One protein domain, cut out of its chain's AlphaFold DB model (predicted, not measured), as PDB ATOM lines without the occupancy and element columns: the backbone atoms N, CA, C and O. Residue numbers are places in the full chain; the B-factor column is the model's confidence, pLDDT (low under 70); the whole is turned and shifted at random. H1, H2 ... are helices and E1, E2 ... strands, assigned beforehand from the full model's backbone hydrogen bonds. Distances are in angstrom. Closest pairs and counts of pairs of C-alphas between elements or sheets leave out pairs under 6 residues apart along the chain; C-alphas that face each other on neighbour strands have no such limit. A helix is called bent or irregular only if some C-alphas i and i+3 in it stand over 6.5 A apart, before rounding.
ATOM      1  N   ARG A 401     107.641 139.081 128.527       56.91
ATOM      2  CA  ARG A 401     107.695 137.741 129.140       56.91
ATOM      3  C   ARG A 401     106.488 137.590 130.073       56.91
ATOM      4  O   ARG A 401     106.320 138.416 130.962       56.91
ATOM      5  N   ARG A 402     105.670 136.558 129.874       65.69
ATOM      6  CA  ARG A 402     104.440 136.279 130.635       65.69
ATOM      7  C   ARG A 402     104.482 134.879 131.237       65.69
ATOM      8  O   ARG A 402     105.333 134.070 130.860       65.69
ATOM      9  N   ALA A 403     103.573 134.609 132.169       69.19
ATOM     10  CA  ALA A 403     103.367 133.286 132.749       69.19
ATOM     11  C   ALA A 403     101.914 132.835 132.542       69.19
ATOM     12  O   ALA A 403     101.001 133.545 132.952       69.19
ATOM     13  N   LEU A 404     101.707 131.674 131.925       75.50
ATOM     14  CA  LEU A 404     100.411 130.996 131.885       75.50
ATOM     15  C   LEU A 404     100.400 129.928 132.978       75.50
ATOM     16  O   LEU A 404     101.227 129.021 132.939       75.50
ATOM     17  N   GLU A 405      99.493 130.034 133.945       81.31
ATOM     18  CA  GLU A 405      99.288 128.997 134.958       81.31
ATOM     19  C   GLU A 405      98.199 128.028 134.494       81.31
ATOM     20  O   GLU A 405      97.173 128.445 133.961       81.31
ATOM     21  N   GLY A 406      98.429 126.734 134.687       84.50
ATOM     22  CA  GLY A 406      97.488 125.700 134.288       84.50
ATOM     23  C   GLY A 406      97.824 124.345 134.890       84.50
ATOM     24  O   GLY A 406      98.766 124.204 135.674       84.50
ATOM     25  N   ARG A 407      97.045 123.334 134.518       88.62
ATOM     26  CA  ARG A 407      97.322 121.938 134.862       88.62
ATOM     27  C   ARG A 407      97.979 121.245 133.688       88.62
ATOM     28  O   ARG A 407      97.535 121.402 132.552       88.62
ATOM     29  N   LEU A 408      99.029 120.484 133.961       87.88
ATOM     30  CA  LEU A 408      99.598 119.603 132.956       87.88
ATOM     31  C   LEU A 408      98.609 118.470 132.674       87.88
ATOM     32  O   LEU A 408      98.038 117.905 133.604       87.88
ATOM     33  N   ARG A 409      98.392 118.173 131.399       88.56
ATOM     34  CA  ARG A 409      97.502 117.122 130.921       88.56
ATOM     35  C   ARG A 409      98.243 116.172 130.008       88.56
ATOM     36  O   ARG A 409      98.898 116.618 129.065       88.56
ATOM     37  N   VAL A 410      98.102 114.884 130.289       87.06
ATOM     38  CA  VAL A 410      98.710 113.792 129.525       87.06
ATOM     39  C   VAL A 410      97.589 112.927 128.916       87.06
ATOM     40  O   VAL A 410      96.570 112.726 129.579       87.06
ATOM     41  N   PRO A 411      97.708 112.453 127.660       84.12
ATOM     42  CA  PRO A 411      96.797 111.479 127.074       84.12
ATOM     43  C   PRO A 411      96.647 110.236 127.946       84.12
ATOM     44  O   PRO A 411      97.578 109.809 128.630       84.12
ATOM     45  N   GLU A 412      95.466 109.632 127.890       79.38
ATOM     46  CA  GLU A 412      95.158 108.431 128.656       79.38
ATOM     47  C   GLU A 412      96.104 107.281 128.267       79.38
ATOM     48  O   GLU A 412      96.205 106.914 127.098       79.38
ATOM     49  N   GLY A 413      96.819 106.730 129.254       74.19
ATOM     50  CA  GLY A 413      97.801 105.657 129.059       74.19
ATOM     51  C   GLY A 413      99.228 106.118 128.732       74.19
ATOM     52  O   GLY A 413     100.122 105.276 128.670       74.19
ATOM     53  N   GLU A 414      99.464 107.421 128.573       82.75
ATOM     54  CA  GLU A 414     100.801 107.985 128.368       82.75
ATOM     55  C   GLU A 414     101.384 108.578 129.661       82.75
ATOM     56  O   GLU A 414     100.673 108.878 130.621       82.75
ATOM     57  N   GLN A 415     102.707 108.745 129.695       78.62
ATOM     58  CA  GLN A 415     103.424 109.407 130.785       78.62
ATOM     59  C   GLN A 415     104.419 110.416 130.222       78.62
ATOM     60  O   GLN A 415     104.910 110.278 129.101       78.62
ATOM     61  N   VAL A 416     104.717 111.439 131.018       83.69
ATOM     62  CA  VAL A 416     105.790 112.383 130.722       83.69
ATOM     63  C   VAL A 416     107.066 111.983 131.450       83.69
ATOM     64  O   VAL A 416     107.050 111.546 132.603       83.69
ATOM     65  N   GLU A 417     108.189 112.154 130.767       85.81
ATOM     66  CA  GLU A 417     109.513 111.842 131.289       85.81
ATOM     67  C   GLU A 417     110.293 113.131 131.532       85.81
ATOM     68  O   GLU A 417     110.325 114.028 130.683       85.81
ATOM     69  N   VAL A 418     110.946 113.219 132.690       82.81
ATOM     70  CA  VAL A 418     111.924 114.268 132.983       82.81
ATOM     71  C   VAL A 418     113.304 113.702 132.686       82.81
ATOM     72  O   VAL A 418     113.726 112.762 133.347       82.81
ATOM     73  N   ALA A 419     113.998 114.252 131.689       79.19
ATOM     74  CA  ALA A 419     115.295 113.725 131.266       79.19
ATOM     75  C   ALA A 419     116.290 114.816 130.846       79.19
ATOM     76  O   ALA A 419     115.921 115.838 130.249       79.19
ATOM     77  N   GLY A 420     117.578 114.541 131.076       75.19
ATOM     78  CA  GLY A 420     118.716 115.278 130.515       75.19
ATOM     79  C   GLY A 420     119.245 116.438 131.368       75.19
ATOM     80  O   GLY A 420     118.698 116.796 132.406       75.19
ATOM     81  N   GLN A 421     120.338 117.058 130.904       74.12
ATOM     82  CA  GLN A 421     120.925 118.270 131.492       74.12
ATOM     83  C   GLN A 421     121.104 119.356 130.413       74.12
ATOM     84  O   GLN A 421     121.908 119.168 129.497       74.12
ATOM     85  N   PRO A 422     120.402 120.506 130.495       75.50
ATOM     86  CA  PRO A 422     119.406 120.872 131.509       75.50
ATOM     87  C   PRO A 422     118.128 120.006 131.433       75.50
ATOM     88  O   PRO A 422     117.790 119.549 130.337       75.50
ATOM     89  N   PRO A 423     117.422 119.812 132.565       83.31
ATOM     90  CA  PRO A 423     116.251 118.938 132.663       83.31
ATOM     91  C   PRO A 423     115.130 119.398 131.729       83.31
ATOM     92  O   PRO A 423     114.854 120.598 131.608       83.31
ATOM     93  N   ARG A 424     114.484 118.449 131.046       87.38
ATOM     94  CA  ARG A 424     113.368 118.703 130.123       87.38
ATOM     95  C   ARG A 424     112.232 117.717 130.353       87.38
ATOM     96  O   ARG A 424     112.497 116.535 130.533       87.38
ATOM     97  N   VAL A 425     110.992 118.196 130.261       86.69
ATOM     98  CA  VAL A 425     109.794 117.345 130.193       86.69
ATOM     99  C   VAL A 425     109.554 116.939 128.750       86.69
ATOM    100  O   VAL A 425     109.358 117.806 127.893       86.69
ATOM    101  N   ARG A 426     109.567 115.638 128.482       87.19
ATOM    102  CA  ARG A 426     109.275 115.031 127.180       87.19
ATOM    103  C   ARG A 426     108.019 114.171 127.268       87.19
ATOM    104  O   ARG A 426     107.672 113.685 128.337       87.19
ATOM    105  N   GLY A 427     107.359 113.998 126.129       84.00
ATOM    106  CA  GLY A 427     106.101 113.265 126.006       84.00
ATOM    107  C   GLY A 427     105.020 114.115 125.350       84.00
ATOM    108  O   GLY A 427     105.167 115.335 125.202       84.00
ATOM    109  N   HIS A 428     103.931 113.476 124.936       84.75
ATOM    110  CA  HIS A 428     102.780 114.195 124.418       84.75
ATOM    111  C   HIS A 428     101.977 114.722 125.601       84.75
ATOM    112  O   HIS A 428     101.224 113.995 126.223       84.75
ATOM    113  N   ALA A 429     102.144 115.994 125.944       86.12
ATOM    114  CA  ALA A 429     101.326 116.635 126.967       86.12
ATOM    115  C   ALA A 429     101.087 118.107 126.635       86.12
ATOM    116  O   ALA A 429     101.759 118.706 125.786       86.12
ATOM    117  N   TRP A 430     100.087 118.686 127.285       88.06
ATOM    118  CA  TRP A 430      99.754 120.099 127.158       88.06
ATOM    119  C   TRP A 430      99.439 120.706 128.517       88.06
ATOM    120  O   TRP A 430      99.056 120.017 129.454       88.06
ATOM    121  N   VAL A 431      99.605 122.017 128.630       86.62
ATOM    122  CA  VAL A 431      99.186 122.784 129.800       86.62
ATOM    123  C   VAL A 431      97.825 123.397 129.507       86.62
ATOM    124  O   VAL A 431      97.663 124.093 128.505       86.62
ATOM    125  N   GLU A 432      96.854 123.122 130.372       85.81
ATOM    126  CA  GLU A 432      95.477 123.611 130.286       85.81
ATOM    127  C   GLU A 432      95.228 124.678 131.361       85.81
ATOM    128  O   GLU A 432      95.313 124.392 132.558       85.81
ATOM    129  N   GLY A 433      94.943 125.913 130.941       75.44
ATOM    130  CA  GLY A 433      94.682 127.054 131.824       75.44
ATOM    131  C   GLY A 433      93.507 127.885 131.314       75.44
ATOM    132  O   GLY A 433      93.632 128.586 130.310       75.44
ATOM    133  N   GLY A 434      92.357 127.800 131.990       72.62
ATOM    134  CA  GLY A 434      91.101 128.354 131.469       72.62
ATOM    135  C   GLY A 434      90.711 127.660 130.161       72.62
ATOM    136  O   GLY A 434      90.732 126.434 130.092       72.62
ATOM    137  N   GLU A 435      90.413 128.432 129.117       67.06
ATOM    138  CA  GLU A 435      90.124 127.891 127.778       67.06
ATOM    139  C   GLU A 435      91.389 127.732 126.902       67.06
ATOM    140  O   GLU A 435      91.310 127.287 125.757       67.06
ATOM    141  N   LEU A 436      92.578 128.076 127.419       72.00
ATOM    142  CA  LEU A 436      93.836 128.031 126.669       72.00
ATOM    143  C   LEU A 436      94.542 126.679 126.848       72.00
ATOM    144  O   LEU A 436      94.689 126.171 127.963       72.00
ATOM    145  N   ARG A 437      95.058 126.130 125.741       79.25
ATOM    146  CA  ARG A 437      95.855 124.894 125.717       79.25
ATOM    147  C   ARG A 437      97.205 125.133 125.048       79.25
ATOM    148  O   ARG A 437      97.252 125.479 123.870       79.25
ATOM    149  N   VAL A 438      98.302 124.917 125.775       82.56
ATOM    150  CA  VAL A 438      99.678 125.054 125.259       82.56
ATOM    151  C   VAL A 438     100.325 123.679 125.170       82.56
ATOM    152  O   VAL A 438     100.547 123.039 126.194       82.56
ATOM    153  N   ALA A 439     100.640 123.215 123.964       84.69
ATOM    154  CA  ALA A 439     101.307 121.927 123.780       84.69
ATOM    155  C   ALA A 439     102.798 122.014 124.128       84.69
ATOM    156  O   ALA A 439     103.449 123.020 123.833       84.69
ATOM    157  N   LEU A 440     103.348 120.953 124.724       86.69
ATOM    158  CA  LEU A 440     104.794 120.823 124.890       86.69
ATOM    159  C   LEU A 440     105.492 120.834 123.515       86.69
ATOM    160  O   LEU A 440     104.956 120.289 122.548       86.69
ATOM    161  N   PRO A 441     106.690 121.433 123.405       87.25
ATOM    162  CA  PRO A 441     107.456 121.404 122.168       87.25
ATOM    163  C   PRO A 441     108.026 119.998 121.937       87.25
ATOM    164  O   PRO A 441     108.388 119.312 122.891       87.25
ATOM    165  N   GLU A 442     108.194 119.596 120.675       80.19
ATOM    166  CA  GLU A 442     108.692 118.255 120.300       80.19
ATOM    167  C   GLU A 442     110.055 117.911 120.935       80.19
ATOM    168  O   GLU A 442     110.312 116.771 121.308       80.19
ATOM    169  N   GLY A 443     110.920 118.914 121.138       80.25
ATOM    170  CA  GLY A 443     112.218 118.761 121.814       80.25
ATOM    171  C   GLY A 443     112.163 118.705 123.351       80.25
ATOM    172  O   GLY A 443     113.214 118.731 124.003       80.25
ATOM    173  N   GLY A 444     110.963 118.679 123.932       84.69
ATOM    174  CA  GLY A 444     110.695 118.733 125.366       84.69
ATOM    175  C   GLY A 444     110.801 120.138 125.963       84.69
ATOM    176  O   GLY A 444     111.678 120.931 125.595       84.69
ATOM    177  N   ALA A 445     109.904 120.452 126.899       85.81
ATOM    178  CA  ALA A 445     109.889 121.741 127.580       85.81
ATOM    179  C   ALA A 445     111.021 121.822 128.609       85.81
ATOM    180  O   ALA A 445     111.134 120.935 129.457       85.81
ATOM    181  N   PRO A 446     111.850 122.877 128.585       86.06
ATOM    182  CA  PRO A 446     112.908 123.035 129.569       86.06
ATOM    183  C   PRO A 446     112.324 123.318 130.955       86.06
ATOM    184  O   PRO A 446     111.430 124.155 131.112       86.06
ATOM    185  N   LEU A 447     112.875 122.630 131.952       82.81
ATOM    186  CA  LEU A 447     112.604 122.831 133.369       82.81
ATOM    187  C   LEU A 447     113.691 123.716 133.998       82.81
ATOM    188  O   LEU A 447     114.819 123.806 133.496       82.81
ATOM    189  N   PRO A 448     113.385 124.385 135.119       72.75
ATOM    190  CA  PRO A 448     114.392 125.023 135.940       72.75
ATOM    191  C   PRO A 448     115.481 124.036 136.373       72.75
ATOM    192  O   PRO A 448     115.197 122.902 136.736       72.75
ATOM    193  N   ALA A 449     116.725 124.507 136.461       70.62
ATOM    194  CA  ALA A 449     117.884 123.681 136.821       70.62
ATOM    195  C   ALA A 449     117.873 123.097 138.257       70.62
ATOM    196  O   ALA A 449     118.831 122.437 138.638       70.62
ATOM    197  N   TRP A 450     116.855 123.394 139.073       67.12
ATOM    198  CA  TRP A 450     116.667 122.809 140.410       67.12
ATOM    199  C   TRP A 450     115.696 121.630 140.422       67.12
ATOM    200  O   TRP A 450     115.598 120.964 141.445       67.12
ATOM    201  N   VAL A 451     114.971 121.412 139.324       66.44
ATOM    202  CA  VAL A 451     114.135 120.229 139.141       66.44
ATOM    203  C   VAL A 451     115.072 119.113 138.705       66.44
ATOM    204  O   VAL A 451     115.748 119.239 137.685       66.44
ATOM    205  N   ASP A 452     115.175 118.065 139.506       65.50
ATOM    206  CA  ASP A 452     115.946 116.872 139.174       65.50
ATOM    207  C   ASP A 452     115.056 115.810 138.517       65.50
ATOM    208  O   ASP A 452     113.831 115.930 138.477       65.50
ATOM    209  N   GLU A 453     115.676 114.758 137.979       60.66
ATOM    210  CA  GLU A 453     114.941 113.612 137.422       60.66
ATOM    211  C   GLU A 453     114.091 112.906 138.499       60.66
ATOM    212  O   GLU A 453     113.069 112.309 138.179       60.66
ATOM    213  N   ALA A 454     114.439 113.054 139.785       59.31
ATOM    214  CA  ALA A 454     113.657 112.539 140.912       59.31
ATOM    215  C   ALA A 454     112.354 113.323 141.173       59.31
ATOM    216  O   ALA A 454     111.479 112.845 141.890       59.31
ATOM    217  N   SER A 455     112.184 114.499 140.563       64.31
ATOM    218  CA  SER A 455     110.988 115.340 140.679       64.31
ATOM    219  C   SER A 455     109.893 114.974 139.664       64.31
ATOM    220  O   SER A 455     109.059 115.816 139.331       64.31
ATOM    221  N   GLN A 456     109.881 113.740 139.150       68.00
ATOM    222  CA  GLN A 456     108.926 113.280 138.134       68.00
ATOM    223  C   GLN A 456     107.461 113.428 138.598       68.00
ATOM    224  O   GLN A 456     106.609 113.861 137.822       68.00
ATOM    225  N   ASP A 457     107.198 113.232 139.894       69.62
ATOM    226  CA  ASP A 457     105.882 113.449 140.519       69.62
ATOM    227  C   ASP A 457     105.422 114.917 140.475       69.62
ATOM    228  O   ASP A 457     104.224 115.204 140.430       69.62
ATOM    229  N   ALA A 458     106.357 115.874 140.448       70.06
ATOM    230  CA  ALA A 458     106.041 117.302 140.377       70.06
ATOM    231  C   ALA A 458     105.516 117.726 138.993       70.06
ATOM    232  O   ALA A 458     105.043 118.854 138.826       70.06
ATOM    233  N   VAL A 459     105.607 116.832 138.004       77.38
ATOM    234  CA  VAL A 459     105.215 117.065 136.613       77.38
ATOM    235  C   VAL A 459     104.296 115.953 136.096       77.38
ATOM    236  O   VAL A 459     104.247 115.705 134.899       77.38
ATOM    237  N   ALA A 460     103.550 115.292 136.985       83.00
ATOM    238  CA  ALA A 460     102.554 114.283 136.629       83.00
ATOM    239  C   ALA A 460     101.281 114.888 135.998       83.00
ATOM    240  O   ALA A 460     101.056 116.104 136.030       83.00
ATOM    241  N   ASP A 461     100.414 114.029 135.450       85.88
ATOM    242  CA  ASP A 461      99.083 114.456 135.003       85.88
ATOM    243  C   ASP A 461      98.313 115.140 136.149       85.88
ATOM    244  O   ASP A 461      98.294 114.681 137.291       85.88
ATOM    245  N   GLY A 462      97.706 116.285 135.848       83.25
ATOM    246  CA  GLY A 462      96.997 117.124 136.808       83.25
ATOM    247  C   GLY A 462      97.879 118.051 137.655       83.25
ATOM    248  O   GLY A 462      97.320 118.882 138.379       83.25
ATOM    249  N   ALA A 463      99.212 117.972 137.556       85.62
ATOM    250  CA  ALA A 463     100.121 118.833 138.310       85.62
ATOM    251  C   ALA A 463      99.932 120.316 137.955       85.62
ATOM    252  O   ALA A 463      99.770 120.687 136.788       85.62
ATOM    253  N   LEU A 464      99.978 121.182 138.973       84.56
ATOM    254  CA  LEU A 464      99.931 122.630 138.783       84.56
ATOM    255  C   LEU A 464     101.280 123.125 138.253       84.56
ATOM    256  O   LEU A 464     102.309 122.993 138.920       84.56
ATOM    257  N   VAL A 465     101.264 123.738 137.075       86.25
ATOM    258  CA  VAL A 465     102.464 124.202 136.376       86.25
ATOM    259  C   VAL A 465     102.278 125.619 135.839       86.25
ATOM    260  O   VAL A 465     101.162 126.079 135.597       86.25
ATOM    261  N   ALA A 466     103.388 126.325 135.637       83.44
ATOM    262  CA  ALA A 466     103.403 127.615 134.959       83.44
ATOM    263  C   ALA A 466     104.313 127.580 133.726       83.44
ATOM    264  O   ALA A 466     105.487 127.232 133.825       83.44
ATOM    265  N   VAL A 467     103.792 127.988 132.568       81.38
ATOM    266  CA  VAL A 467     104.570 128.187 131.338       81.38
ATOM    267  C   VAL A 467     105.025 129.638 131.273       81.38
ATOM    268  O   VAL A 467     104.212 130.547 131.113       81.38
ATOM    269  N   VAL A 468     106.331 129.868 131.390       78.19
ATOM    270  CA  VAL A 468     106.929 131.203 131.471       78.19
ATOM    271  C   VAL A 468     107.738 131.510 130.214       78.19
ATOM    272  O   VAL A 468     108.830 130.973 130.048       78.19
ATOM    273  N   GLY A 469     107.279 132.426 129.359       73.44
ATOM    274  CA  GLY A 469     107.939 132.723 128.081       73.44
ATOM    275  C   GLY A 469     107.423 133.983 127.390       73.44
ATOM    276  O   GLY A 469     106.634 134.733 127.962       73.44
ATOM    277  N   HIS A 470     107.902 134.252 126.175       69.44
ATOM    278  CA  HIS A 470     107.383 135.336 125.338       69.44
ATOM    279  C   HIS A 470     106.266 134.801 124.434       69.44
ATOM    280  O   HIS A 470     106.528 133.966 123.568       69.44
ATOM    281  N   PHE A 471     105.030 135.252 124.652       66.38
ATOM    282  CA  PHE A 471     103.875 134.840 123.853       66.38
ATOM    283  C   PHE A 471     103.647 135.863 122.740       66.38
ATOM    284  O   PHE A 471     103.376 137.027 123.025       66.38
ATOM    285  N   GLU A 472     103.771 135.444 121.481       56.38
ATOM    286  CA  GLU A 472     103.633 136.343 120.322       56.38
ATOM    287  C   GLU A 472     102.167 136.634 119.960       56.38
ATOM    288  O   GLU A 472     101.863 137.705 119.439       56.38
ATOM    289  N   ARG A 473     101.247 135.704 120.257       55.94
ATOM    290  CA  ARG A 473      99.797 135.863 120.072       55.94
ATOM    291  C   ARG A 473      99.048 135.168 121.208       55.94
ATOM    292  O   ARG A 473      99.230 133.976 121.429       55.94
ATOM    293  N   LEU A 474      98.196 135.917 121.901       55.12
ATOM    294  CA  LEU A 474      97.208 135.404 122.862       55.12
ATOM    295  C   LEU A 474      95.776 135.769 122.415       55.12
ATOM    296  O   LEU A 474      94.881 135.891 123.232       55.12
ATOM    297  N   GLY A 475      95.567 136.037 121.122       47.91
ATOM    298  CA  GLY A 475      94.300 136.562 120.606       47.91
ATOM    299  C   GLY A 475      93.199 135.509 120.425       47.91
ATOM    300  O   GLY A 475      93.480 134.320 120.276       47.91
ATOM    301  N   ALA A 476      91.955 135.996 120.347       44.56
ATOM    302  CA  ALA A 476      90.696 135.254 120.200       44.56
ATOM    303  C   ALA A 476      90.649 134.179 119.089       44.56
ATOM    304  O   ALA A 476      89.799 133.294 119.137       44.56
ATOM    305  N   GLU A 477      91.554 134.206 118.108       42.75
ATOM    306  CA  GLU A 477      91.680 133.147 117.092       42.75
ATOM    307  C   GLU A 477      92.105 131.797 117.697       42.75
ATOM    308  O   GLU A 477      91.616 130.762 117.259       42.75
ATOM    309  N   GLY A 478      92.929 131.785 118.755       47.25
ATOM    310  CA  GLY A 478      93.281 130.544 119.464       47.25
ATOM    311  C   GLY A 478      92.126 129.963 120.289       47.25
ATOM    312  O   GLY A 478      92.046 128.752 120.477       47.25
ATOM    313  N   LEU A 479      91.208 130.828 120.735       48.97
ATOM    314  CA  LEU A 479      90.036 130.474 121.540       48.97
ATOM    315  C   LEU A 479      88.875 129.934 120.688       48.97
ATOM    316  O   LEU A 479      88.145 129.054 121.133       48.97
ATOM    317  N   ARG A 480      88.718 130.410 119.444       47.31
ATOM    318  CA  ARG A 480      87.577 130.058 118.574       47.31
ATOM    319  C   ARG A 480      87.651 128.677 117.919       47.31
ATOM    320  O   ARG A 480      86.616 128.178 117.492       47.31
ATOM    321  N   GLU A 481      88.824 128.049 117.854       45.09
ATOM    322  CA  GLU A 481      89.006 126.779 117.122       45.09
ATOM    323  C   GLU A 481      89.497 125.608 117.990       45.09
ATOM    324  O   GLU A 481      89.878 124.563 117.466       45.09
ATOM    325  N   GLY A 482      89.531 125.749 119.323       50.97
ATOM    326  CA  GLY A 482      90.156 124.734 120.187       50.97
ATOM    327  C   GLY A 482      91.647 124.522 119.866       50.97
ATOM    328  O   GLY A 482      92.204 123.451 120.128       50.97
ATOM    329  N   GLY A 483      92.274 125.535 119.258       55.12
ATOM    330  CA  GLY A 483      93.617 125.489 118.700       55.12
ATOM    331  C   GLY A 483      94.688 125.480 119.787       55.12
ATOM    332  O   GLY A 483      94.665 126.268 120.731       55.12
ATOM    333  N   ARG A 484      95.661 124.577 119.649       63.28
ATOM    334  CA  ARG A 484      96.837 124.518 120.527       63.28
ATOM    335  C   ARG A 484      97.718 125.740 120.274       63.28
ATOM    336  O   ARG A 484      98.166 125.964 119.151       63.28
ATOM    337  N   ILE A 485      98.011 126.498 121.324       72.31
ATOM    338  CA  ILE A 485      98.946 127.621 121.266       72.31
ATOM    339  C   ILE A 485     100.368 127.046 121.172       72.31
ATOM    340  O   ILE A 485     100.712 126.157 121.963       72.31
ATOM    341  N   PRO A 486     101.202 127.520 120.228       73.94
ATOM    342  CA  PRO A 486     102.584 127.073 120.124       73.94
ATOM    343  C   PRO A 486     103.381 127.449 121.378       73.94
ATOM    344  O   PRO A 486     103.102 128.450 122.043       73.94
ATOM    345  N   TRP A 487     104.400 126.648 121.696       81.25
ATOM    346  CA  TRP A 487     105.255 126.902 122.854       81.25
ATOM    347  C   TRP A 487     105.926 128.285 122.752       81.25
ATOM    348  O   TRP A 487     106.499 128.604 121.706       81.25
ATOM    349  N   PRO A 488     105.894 129.116 123.811       76.06
ATOM    350  CA  PRO A 488     106.424 130.472 123.742       76.06
ATOM    351  C   PRO A 488     107.948 130.486 123.574       76.06
ATOM    352  O   PRO A 488     108.669 129.627 124.092       76.06
ATOM    353  N   ALA A 489     108.464 131.514 122.896       72.25
ATOM    354  CA  ALA A 489     109.898 131.666 122.676       72.25
ATOM    355  C   ALA A 489     110.643 131.798 124.018       72.25
ATOM    356  O   ALA A 489     110.276 132.603 124.884       72.25
ATOM    357  N   GLY A 490     111.679 130.970 124.206       74.06
ATOM    358  CA  GLY A 490     112.411 130.870 125.476       74.06
ATOM    359  C   GLY A 490     111.558 130.377 126.655       74.06
ATOM    360  O   GLY A 490     111.889 130.671 127.805       74.06
ATOM    361  N   GLY A 491     110.446 129.689 126.370       76.75
ATOM    362  CA  GLY A 491     109.487 129.199 127.352       76.75
ATOM    363  C   GLY A 491     110.080 128.162 128.299       76.75
ATOM    364  O   GLY A 491     110.721 127.219 127.844       76.75
ATOM    365  N   LEU A 492     109.836 128.335 129.596       84.56
ATOM    366  CA  LEU A 492     110.232 127.444 130.686       84.56
ATOM    367  C   LEU A 492     108.976 126.883 131.361       84.56
ATOM    368  O   LEU A 492     108.064 127.657 131.657       84.56
ATOM    369  N   LEU A 493     108.933 125.581 131.635       85.88
ATOM    370  CA  LEU A 493     107.866 124.967 132.428       85.88
ATOM    371  C   LEU A 493     108.278 124.960 133.901       85.88
ATOM    372  O   LEU A 493     109.338 124.443 134.225       85.88
ATOM    373  N   VAL A 494     107.473 125.522 134.800       84.44
ATOM    374  CA  VAL A 494     107.785 125.567 136.235       84.44
ATOM    375  C   VAL A 494     106.781 124.735 137.039       84.44
ATOM    376  O   VAL A 494     105.595 125.079 137.028       84.44
ATOM    377  N   PRO A 495     107.228 123.684 137.753       81.56
ATOM    378  CA  PRO A 495     106.388 122.928 138.685       81.56
ATOM    379  C   PRO A 495     105.968 123.777 139.893       81.56
ATOM    380  O   PRO A 495     106.754 124.598 140.364       81.56
ATOM    381  N   GLY A 496     104.751 123.582 140.411       75.44
ATOM    382  CA  GLY A 496     104.230 124.316 141.576       75.44
ATOM    383  C   GLY A 496     103.522 125.636 141.239       75.44
ATOM    384  O   GLY A 496     103.150 126.396 142.135       75.44
ATOM    385  N   GLY A 497     103.311 125.917 139.951       73.25
ATOM    386  CA  GLY A 497     102.573 127.089 139.480       73.25
ATOM    387  C   GLY A 497     103.340 128.411 139.604       73.25
ATOM    388  O   GLY A 497     104.573 128.467 139.667       73.25
TER     389      GLY A 497
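AT A GLANCE: This is residues 401 to 497 of the 537 residues of an uncharacterized protein of Sandaracinus sp (UniProt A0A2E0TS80). A strongly twisted, curled sheet of five strands makes the core, with a small strand hairpin, E2 and E3, and the irregular helix H1 at one end and the short helix H2 in a loop at the other. The 97 printed residues follow the order E1 E2 E3 E4 E5 H1 E6 H2 E7; the antiparallel sheet runs E5 - E4 - E1 - E6 - E7. The class is mixed, with under half of the residues in named elements. The whole is compact, radius of gyration of the C-alphas 12.6 A, spans 38 by 31 by 22 A.

HOW THE PARTS SIT: Start at E1, residues 401 to 409, which bends by 60 degrees at residue 406. Its residues 401 to 407 pair with E6, residues 464 to 470, N 404 to O 467 at 2.9 A. Its residues 407 to 409 pair with E4, residues 430 to 433, N 409 to O 430 at 2.8 A. E4 and E5, residues 436 to 439, form a hairpin, N 431 to O 438 at 2.8 A. At the other edge of the sheet, E7, residues 489 to 495, is the antiparallel neighbour of E6, with N 468 and O 492 within hydrogen-bond range at 2.8 A. E2, residues 417 to 419, and E3, residues 424 to 426, form a hairpin, N 417 to O 426 at 2.9 A. H1, residues 453 to 459, is on the five-stranded sheet at a height over the sheet of 10.8 A; its closest C-alphas to E7 are Ala 458 and Pro 495, 5.9 A. H1 is irregular, C-alphas 454 and 457 being 7.8 A apart; 0 of 3 O i to N i+4 and 2 of 4 O i to N i+3 pairs are within hydrogen-bond range. H2, residues 477 to 480, is only just not on that sheet, with 4 pairs of C-alphas within 10 A, and is too short for an O i to N i+4 pair.

IN THESE COORDINATES: Find C-alpha 401 at (107.695, 137.741, 129.140); E1 runs 23.1 A from there. E6 spans 19.9 A. E7 spans 18.6 A, ending at C-alpha 495, (106.388, 122.928, 138.685).

THE WHOLE: The C-alphas farthest apart are Ala 454 and Arg 480, 38.5 A. The printed part has no cut. The long link joins E5 to H1; its residues 445 to 446 pair with residues 424 to 425 of E3. Look for pLDDT under 70 at residues 401 to 403, 435, 450 to 457 and 470 to 484.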